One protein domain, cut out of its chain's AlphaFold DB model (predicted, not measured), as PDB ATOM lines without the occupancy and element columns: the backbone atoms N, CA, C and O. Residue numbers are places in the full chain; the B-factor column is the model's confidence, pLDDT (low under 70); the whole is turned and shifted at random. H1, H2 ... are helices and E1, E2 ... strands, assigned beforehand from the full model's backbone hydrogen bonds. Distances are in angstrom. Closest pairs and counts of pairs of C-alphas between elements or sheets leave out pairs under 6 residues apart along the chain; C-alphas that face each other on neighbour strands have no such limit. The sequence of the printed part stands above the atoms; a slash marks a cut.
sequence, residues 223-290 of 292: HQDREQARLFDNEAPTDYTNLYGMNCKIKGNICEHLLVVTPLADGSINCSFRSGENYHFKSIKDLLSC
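Overview. This is residues 223 to 290 of the 292 residues of the protein "Rep_3 domain-containing protein" of Sulfurimonas sp (UniProt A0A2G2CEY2). A small three-stranded antiparallel sheet, E3 E4 E5, forms a wall with the short helix H2 over one face; the longer helix H1 only grazes this sheet beside its edge strand E3, and the small hairpin E1 E2 turns away from E3 at 83 degrees. The printed part has 68 residues with two named helices and five named strands, in the order H1 E1 E2 E3 E4 E5 H2; the class is mixed, helices and strands. It is compact, with a radius of gyration of the C-alphas of 11.1 A and spans of 29 by 28 by 17 A.

Along the chain. Begin at C-alpha 258, (176.108, 204.182, 183.706), where E3, residues 258 to 263, starts its 14.0 A. E4 is residues 269 to 273, 13.2 A, and E5 residues 278 to 281. Find H1, residues 223 to 235, from C-alpha 223 at (170.541, 208.398, 195.299), 18.6 A long. E1 is residues 248 to 250, E2 residues 253 to 255; H2, residues 284 to 289, ends at (173.980, 192.707, 176.302).

Arrangement. E3 E4 E5 is a meander, each strand the antiparallel neighbour of the one before. Look for N 262 and O 270, 2.8 A, between E3 and E4, and N 271 and O 279, 2.8 A, between E4 and E5. H2 is on the sheet at a height of 9.4 A, slantwise to the strands; its closest C-alpha to E5 is Leu 287, 6.2 A from that of Phe 281. H1 comes closest to E3 at the C-alphas of Ala 229 and Leu 259, 6.0 A. In the hairpin E1 and E2, N 248 and O 255 are 2.9 A apart. H1 and H2 are apart. In both helices every O i to N i+4 pair is within hydrogen-bond range.

Size, cuts and confidence. The C-alphas of His 223 and Asp 266 are the two farthest apart, 33.4 A. The printed part has no cut; the link H1 to E1, residues 236 to 247, is long. Confidence is under 70 at residues 225, 227 to 237 and 240 to 241.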
ATOM      1  N   HIS A 223     171.799 207.744 195.655       78.31
ATOM      2  CA  HIS A 223     170.541 208.398 195.299       78.31
ATOM      3  C   HIS A 223     170.761 209.622 194.407       78.31
ATOM      4  O   HIS A 223     169.984 209.855 193.486       78.31
ATOM      5  N   GLN A 224     171.789 210.431 194.676       73.12
ATOM      6  CA  GLN A 224     172.091 211.595 193.838       73.12
ATOM      7  C   GLN A 224     172.436 211.173 192.412       73.12
ATOM      8  O   GLN A 224     171.885 211.745 191.477       73.12
ATOM      9  N   ASP A 225     173.243 210.126 192.261       69.94
ATOM     10  CA  ASP A 225     173.623 209.602 190.950       69.94
ATOM     11  C   ASP A 225     172.420 209.005 190.213       69.94
ATOM     12  O   ASP A 225     172.246 209.250 189.026       69.94
ATOM     13  N   ARG A 226     171.539 208.276 190.913       71.19
ATOM     14  CA  ARG A 226     170.292 207.737 190.335       71.19
ATOM     15  C   ARG A 226     169.335 208.835 189.884       71.19
ATOM     16  O   ARG A 226     168.698 208.701 188.848       71.19
ATOM     17  N   GLU A 227     169.207 209.912 190.652       68.88
ATOM     18  CA  GLU A 227     168.383 211.059 190.253       68.88
ATOM     19  C   GLU A 227     168.990 211.791 189.059       68.88
ATOM     20  O   GLU A 227     168.265 212.189 188.155       68.88
ATOM     21  N   GLN A 228     170.314 211.941 189.035       69.44
ATOM     22  CA  GLN A 228     171.015 212.540 187.908       69.44
ATOM     23  C   GLN A 228     170.862 211.680 186.645       69.44
ATOM     24  O   GLN A 228     170.514 212.203 185.593       69.44
ATOM     25  N   ALA A 229     171.002 210.360 186.776       66.38
ATOM     26  CA  ALA A 229     170.710 209.378 185.737       66.38
ATOM     27  C   ALA A 229     169.273 209.505 185.196       66.38
ATOM     28  O   ALA A 229     169.078 209.622 183.992       66.38
ATOM     29  N   ARG A 230     168.267 209.576 186.079       68.50
ATOM     30  CA  ARG A 230     166.857 209.766 185.687       68.50
ATOM     31  C   ARG A 230     166.604 211.078 184.949       68.50
ATOM     32  O   ARG A 230     165.746 211.127 184.073       68.50
ATOM     33  N   LEU A 231     167.291 212.156 185.328       66.75
ATOM     34  CA  LEU A 231     167.187 213.433 184.616       66.75
ATOM     35  C   LEU A 231     167.711 213.290 183.187       66.75
ATOM     36  O   LEU A 231     167.019 213.702 182.261       66.75
ATOM     37  N   PHE A 232     168.860 212.634 183.009       66.56
ATOM     38  CA  PHE A 232     169.379 212.331 181.680       66.56
ATOM     39  C   PHE A 232     168.446 211.408 180.883       66.56
ATOM     40  O   PHE A 232     168.239 211.666 179.704       66.56
ATOM     41  N   ASP A 233     167.823 210.396 181.503       65.12
ATOM     42  CA  ASP A 233     166.828 209.529 180.843       65.12
ATOM     43  C   ASP A 233     165.609 210.316 180.333       65.12
ATOM     44  O   ASP A 233     165.134 210.065 179.229       65.12
ATOM     45  N   ASN A 234     165.090 211.268 181.117       63.97
ATOM     46  CA  ASN A 234     163.921 212.066 180.722       63.97
ATOM     47  C   ASN A 234     164.215 213.029 179.560       63.97
ATOM     48  O   ASN A 234     163.294 213.419 178.844       63.97
ATOM     49  N   GLU A 235     165.474 213.438 179.403       66.94
ATOM     50  CA  GLU A 235     165.941 214.289 178.303       66.94
ATOM     51  C   GLU A 235     166.464 213.467 177.111       66.94
ATOM     52  O   GLU A 235     166.726 214.019 176.041       66.94
ATOM     53  N   ALA A 236     166.606 212.149 177.274       62.38
ATOM     54  CA  ALA A 236     167.142 211.267 176.254       62.38
ATOM     55  C   ALA A 236     166.099 210.956 175.160       62.38
ATOM     56  O   ALA A 236     164.909 210.797 175.451       62.38
ATOM     57  N   PRO A 237     166.524 210.804 173.888       68.12
ATOM     58  CA  PRO A 237     165.660 210.246 172.851       68.12
ATOM     59  C   PRO A 237     165.158 208.855 173.260       68.12
ATOM     60  O   PRO A 237     165.842 208.142 173.994       68.12
ATOM     61  N   THR A 238     163.991 208.442 172.758       71.31
ATOM     62  CA  THR A 238     163.290 207.212 173.184       71.31
ATOM     63  C   THR A 238     164.187 205.970 173.213       71.31
ATOM     64  O   THR A 238     164.112 205.184 174.160       71.31
ATOM     65  N   ASP A 239     165.091 205.846 172.240       71.44
ATOM     66  CA  ASP A 239     166.018 204.717 172.092       71.44
ATOM     67  C   ASP A 239     167.050 204.599 173.230       71.44
ATOM     68  O   ASP A 239     167.637 203.536 173.422       71.44
ATOM     69  N   TYR A 240     167.253 205.667 174.005       69.50
ATOM     70  CA  TYR A 240     168.271 205.778 175.054       69.50
ATOM     71  C   TYR A 240     167.683 205.831 176.471       69.50
ATOM     72  O   TYR A 240     168.414 206.045 177.437       69.50
ATOM     73  N   THR A 241     166.371 205.628 176.607       67.69
ATOM     74  CA  THR A 241     165.687 205.649 177.906       67.69
ATOM     75  C   THR A 241     165.973 204.388 178.731       67.69
ATOM     76  O   THR A 241     166.022 203.274 178.211       67.69
ATOM     77  N   ASN A 242     166.096 204.548 180.051       70.31
ATOM     78  CA  ASN A 242     166.395 203.502 181.041       70.31
ATOM     79  C   ASN A 242     167.805 202.894 180.931       70.31
ATOM     80  O   ASN A 242     168.037 201.773 181.403       70.31
ATOM     81  N   LEU A 243     168.741 203.606 180.301       76.75
ATOM     82  CA  LEU A 243     170.145 203.200 180.249       76.75
ATOM     83  C   LEU A 243     170.904 203.715 181.476       76.75
ATOM     84  O   LEU A 243     171.751 203.006 182.026       76.75
ATOM     85  N   TYR A 244     170.594 204.927 181.932       76.00
ATOM     86  CA  TYR A 244     171.335 205.566 183.008       76.00
ATOM     87  C   TYR A 244     171.102 204.878 184.367       76.00
ATOM     88  O   TYR A 244     170.010 204.434 184.712       76.00
ATOM     89  N   GLY A 245     172.162 204.755 185.164       73.44
ATOM     90  CA  GLY A 245     172.175 204.048 186.446       73.44
ATOM     91  C   GLY A 245     172.288 202.522 186.340       73.44
ATOM     92  O   GLY A 245     172.389 201.861 187.372       73.44
ATOM     93  N   MET A 246     172.309 201.955 185.130       84.38
ATOM     94  CA  MET A 246     172.524 200.524 184.905       84.38
ATOM     95  C   MET A 246     173.937 200.090 185.320       84.38
ATOM     96  O   MET A 246     174.910 200.797 185.061       84.38
ATOM     97  N   ASN A 247     174.053 198.901 185.914       86.81
ATOM     98  CA  ASN A 247     175.334 198.226 186.107       86.81
ATOM     99  C   ASN A 247     175.620 197.312 184.914       86.81
ATOM    100  O   ASN A 247     174.713 196.656 184.390       86.81
ATOM    101  N   CYS A 248     176.882 197.244 184.503       88.69
ATOM    102  CA  CYS A 248     177.310 196.392 183.403       88.69
ATOM    103  C   CYS A 248     178.465 195.489 183.820       88.69
ATOM    104  O   CYS A 248     179.332 195.892 184.591       88.69
ATOM    105  N   LYS A 249     178.522 194.282 183.254       92.25
ATOM    106  CA  LYS A 249     179.698 193.419 183.325       92.25
ATOM    107  C   LYS A 249     180.447 193.473 182.000       92.25
ATOM    108  O   LYS A 249     180.074 192.802 181.041       92.25
ATOM    109  N   ILE A 250     181.515 194.265 181.942       91.25
ATOM    110  CA  ILE A 250     182.274 194.522 180.712       91.25
ATOM    111  C   ILE A 250     183.677 193.950 180.873       91.25
ATOM    112  O   ILE A 250     184.416 194.329 181.777       91.25
ATOM    113  N   LYS A 251     184.056 193.009 179.998       88.38
ATOM    114  CA  LYS A 251     185.375 192.337 180.026       88.38
ATOM    115  C   LYS A 251     185.747 191.764 181.410       88.38
ATOM    116  O   LYS A 251     186.910 191.759 181.790       88.38
ATOM    117  N   GLY A 252     184.754 191.285 182.162       84.75
ATOM    118  CA  GLY A 252     184.942 190.710 183.499       84.75
ATOM    119  C   GLY A 252     184.850 191.707 184.660       84.75
ATOM    120  O   GLY A 252     184.666 191.259 185.790       84.75
ATOM    121  N   ASN A 253     184.875 193.016 184.395       87.00
ATOM    122  CA  ASN A 253     184.738 194.061 185.410       87.00
ATOM    123  C   ASN A 253     183.266 194.421 185.632       87.00
ATOM    124  O   ASN A 253     182.494 194.470 184.673       87.00
ATOM    125  N   ILE A 254     182.887 194.680 186.887       88.50
ATOM    126  CA  ILE A 254     181.585 195.265 187.228       88.50
ATOM    127  C   ILE A 254     181.745 196.783 187.145       88.50
ATOM    128  O   ILE A 254     182.408 197.381 187.986       88.50
ATOM    129  N   CYS A 255     181.154 197.377 186.117       87.44
ATOM    130  CA  CYS A 255     181.114 198.816 185.907       87.44
ATOM    131  C   CYS A 255     179.791 199.331 186.468       87.44
ATOM    132  O   CYS A 255     178.711 198.957 185.996       87.44
ATOM    133  N   GLU A 256     179.873 200.143 187.514       83.44
ATOM    134  CA  GLU A 256     178.702 200.538 188.287       83.44
ATOM    135  C   GLU A 256     178.135 201.869 187.805       83.44
ATOM    136  O   GLU A 256     178.876 202.830 187.600       83.44
ATOM    137  N   HIS A 257     176.807 201.933 187.711       79.31
ATOM    138  CA  HIS A 257     176.033 203.130 187.387       79.31
ATOM    139  C   HIS A 257     176.504 203.841 186.110       79.31
ATOM    140  O   HIS A 257     177.313 204.765 186.155       79.31
ATOM    141  N   LEU A 258     175.945 203.454 184.963       83.00
ATOM    142  CA  LEU A 258     176.108 204.182 183.706       83.00
ATOM    143  C   LEU A 258     175.623 205.638 183.856       83.00
ATOM    144  O   LEU A 258     174.468 205.874 184.191       83.00
ATOM    145  N   LEU A 259     176.493 206.620 183.626       76.06
ATOM    146  CA  LEU A 259     176.217 208.044 183.860       76.06
ATOM    147  C   LEU A 259     176.006 208.848 182.580       76.06
ATOM    148  O   LEU A 259     175.228 209.796 182.590       76.06
ATOM    149  N   VAL A 260     176.715 208.505 181.506       78.56
ATOM    150  CA  VAL A 260     176.703 209.254 180.240       78.56
ATOM    151  C   VAL A 260     176.578 208.270 179.086       78.56
ATOM    152  O   VAL A 260     177.335 207.304 179.046       78.56
ATOM    153  N   VAL A 261     175.664 208.530 178.147       83.00
ATOM    154  CA  VAL A 261     175.593 207.854 176.848       83.00
ATOM    155  C   VAL A 261     175.651 208.929 175.771       83.00
ATOM    156  O   VAL A 261     174.729 209.724 175.622       83.00
ATOM    157  N   THR A 262     176.761 208.981 175.037       82.56
ATOM    158  CA  THR A 262     176.971 209.942 173.948       82.56
ATOM    159  C   THR A 262     176.837 209.224 172.607       82.56
ATOM    160  O   THR A 262     177.733 208.444 172.268       82.56
ATOM    161  N   PRO A 263     175.754 209.450 171.847       82.50
ATOM    162  CA  PRO A 263     175.624 208.911 170.500       82.50
ATOM    163  C   PRO A 263     176.583 209.606 169.528       82.50
ATOM    164  O   PRO A 263     176.801 210.815 169.606       82.50
ATOM    165  N   LEU A 264     177.156 208.830 168.611       83.75
ATOM    166  CA  LEU A 264     178.064 209.290 167.563       83.75
ATOM    167  C   LEU A 264     177.382 209.242 166.188       83.75
ATOM    168  O   LEU A 264     176.376 208.563 165.987       83.75
ATOM    169  N   ALA A 265     177.940 209.977 165.223       82.62
ATOM    170  CA  ALA A 265     177.364 210.120 163.882       82.62
ATOM    171  C   ALA A 265     177.294 208.800 163.087       82.62
ATOM    172  O   ALA A 265     176.491 208.682 162.167       82.62
ATOM    173  N   ASP A 266     178.117 207.813 163.442       87.19
ATOM    174  CA  ASP A 266     178.149 206.478 162.836       87.19
ATOM    175  C   ASP A 266     177.167 205.484 163.493       87.19
ATOM    176  O   ASP A 266     177.153 204.305 163.140       87.19
ATOM    177  N   GLY A 267     176.343 205.944 164.443       81.25
ATOM    178  CA  GLY A 267     175.374 205.122 165.175       81.25
ATOM    179  C   GLY A 267     175.954 204.365 166.374       81.25
ATOM    180  O   GLY A 267     175.209 203.677 167.075       81.25
ATOM    181  N   SER A 268     177.255 204.503 166.641       89.94
ATOM    182  CA  SER A 268     177.898 203.967 167.841       89.94
ATOM    183  C   SER A 268     177.703 204.885 169.056       89.94
ATOM    184  O   SER A 268     177.207 206.008 168.941       89.94
ATOM    185  N   ILE A 269     178.059 204.402 170.251       89.81
ATOM    186  CA  ILE A 269     177.861 205.130 171.511       89.81
ATOM    187  C   ILE A 269     179.107 205.080 172.401       89.81
ATOM    188  O   ILE A 269     179.761 204.044 172.532       89.81
ATOM    189  N   ASN A 270     179.388 206.191 173.082       89.25
ATOM    190  CA  ASN A 270     180.355 206.253 174.177       89.25
ATOM    191  C   ASN A 270     179.628 206.279 175.521       89.25
ATOM    192  O   ASN A 270     178.702 207.063 175.717       89.25
ATOM    193  N   CYS A 271     180.060 205.423 176.438       89.19
ATOM    194  CA  CYS A 271     179.453 205.201 177.741       89.19
ATOM    195  C   CYS A 271     180.453 205.504 178.856       89.19
ATOM    196  O   CYS A 271     181.560 204.969 178.827       89.19
ATOM    197  N   SER A 272     180.055 206.289 179.855       86.12
ATOM    198  CA  SER A 272     180.872 206.579 181.044       86.12
ATOM    199  C   SER A 272     180.188 206.066 182.304       86.12
ATOM    200  O   SER A 272     179.000 206.320 182.494       86.12
ATOM    201  N   PHE A 273     180.928 205.383 183.177       87.19
ATOM    202  CA  PHE A 273     180.422 204.799 184.423       87.19
ATOM    203  C   PHE A 273     180.912 205.570 185.647       87.19
ATOM    204  O   PHE A 273     181.954 206.228 185.614       87.19
ATOM    205  N   ARG A 274     180.185 205.465 186.763       79.81
ATOM    206  CA  ARG A 274     180.565 206.105 188.032       79.81
ATOM    207  C   ARG A 274     181.901 205.595 188.565       79.81
ATOM    208  O   ARG A 274     182.647 206.357 189.176       79.81
ATOM    209  N   SER A 275     182.197 204.321 188.342       78.62
ATOM    210  CA  SER A 275     183.476 203.707 188.703       78.62
ATOM    211  C   SER A 275     184.674 204.289 187.923       78.62
ATOM    212  O   SER A 275     185.819 204.041 188.294       78.62
ATOM    213  N   GLY A 276     184.426 205.163 186.935       78.94
ATOM    214  CA  GLY A 276     185.426 205.966 186.227       78.94
ATOM    215  C   GLY A 276     185.793 205.429 184.844       78.94
ATOM    216  O   GLY A 276     186.545 206.070 184.111       78.94
ATOM    217  N   GLU A 277     185.269 204.267 184.462       88.00
ATOM    218  CA  GLU A 277     185.551 203.643 183.179       88.00
ATOM    219  C   GLU A 277     184.734 204.263 182.046       88.00
ATOM    220  O   GLU A 277     183.576 204.656 182.205       88.00
ATOM    221  N   ASN A 278     185.349 204.282 180.865       90.44
ATOM    222  CA  ASN A 278     184.719 204.695 179.622       90.44
ATOM    223  C   ASN A 278     184.779 203.540 178.626       90.44
ATOM    224  O   ASN A 278     185.843 202.954 178.412       90.44
ATOM    225  N   TYR A 279     183.649 203.228 178.003       92.81
ATOM    226  CA  TYR A 279     183.538 202.161 177.019       92.81
ATOM    227  C   TYR A 279     182.834 202.644 175.763       92.81
ATOM    228  O   TYR A 279     181.878 203.412 175.815       92.81
ATOM    229  N   HIS A 280     183.310 202.149 174.630       93.19
ATOM    230  CA  HIS A 280     182.702 202.369 173.333       93.19
ATOM    231  C   HIS A 280     181.919 201.120 172.919       93.19
ATOM    232  O   HIS A 280     182.440 200.005 173.020       93.19
ATOM    233  N   PHE A 281     180.695 201.305 172.428       92.06
ATOM    234  CA  PHE A 281     179.841 200.236 171.915       92.06
ATOM    235  C   PHE A 281     179.377 200.572 170.502       92.06
ATOM    236  O   PHE A 281     179.035 201.715 170.216       92.06
ATOM    237  N   LYS A 282     179.311 199.564 169.626       92.06
ATOM    238  CA  LYS A 282     178.854 199.752 168.240       92.06
ATOM    239  C   LYS A 282     177.363 200.089 168.153       92.06
ATOM    240  O   LYS A 282     176.932 200.637 167.150       92.06
ATOM    241  N   SER A 283     176.586 199.751 169.181       89.62
ATOM    242  CA  SER A 283     175.160 200.052 169.282       89.62
ATOM    243  C   SER A 283     174.668 199.983 170.734       89.62
ATOM    244  O   SER A 283     175.315 199.391 171.603       89.62
ATOM    245  N   ILE A 284     173.465 200.507 170.992       87.25
ATOM    246  CA  ILE A 284     172.766 200.356 172.284       87.25
ATOM    247  C   ILE A 284     172.517 198.879 172.617       87.25
ATOM    248  O   ILE A 284     172.614 198.469 173.773       87.25
ATOM    249  N   LYS A 285     172.236 198.051 171.604       88.62
ATOM    250  CA  LYS A 285     172.006 196.613 171.785       88.62
ATOM    251  C   LYS A 285     173.235 195.914 172.375       88.62
ATOM    252  O   LYS A 285     173.084 195.044 173.231       88.62
ATOM    253  N   ASP A 286     174.434 196.331 171.968       89.00
ATOM    254  CA  ASP A 286     175.688 195.786 172.495       89.00
ATOM    255  C   ASP A 286     175.899 196.177 173.962       89.00
ATOM    256  O   ASP A 286     176.278 195.333 174.774       89.00
ATOM    257  N   LEU A 287     175.580 197.421 174.335       90.44
ATOM    258  CA  LEU A 287     175.592 197.859 175.733       90.44
ATOM    259  C   LEU A 287     174.598 197.054 176.584       90.44
ATOM    260  O   LEU A 287     174.955 196.558 177.651       90.44
ATOM    261  N   LEU A 288     173.362 196.884 176.106       88.69
ATOM    262  CA  LEU A 288     172.319 196.143 176.823       88.69
ATOM    263  C   LEU A 288     172.684 194.669 177.034       88.69
ATOM    264  O   LEU A 288     172.305 194.094 178.052       88.69
ATOM    265  N   SER A 289     173.460 194.070 176.125       90.75
ATOM    266  CA  SER A 289     173.980 192.707 176.302       90.75
ATOM    267  C   SER A 289     174.937 192.566 177.495       90.75
ATOM    268  O   SER A 289     175.127 191.465 178.006       90.75
ATOM    269  N   CYS A 290     175.509 193.680 177.964       89.12
ATOM    270  CA  CYS A 290     176.415 193.726 179.107       89.12
ATOM    271  C   CYS A 290     175.697 194.008 180.435       89.12
ATOM    272  O   CYS A 290     176.375 194.104 181.457       89.12
TER     273      CYS A 290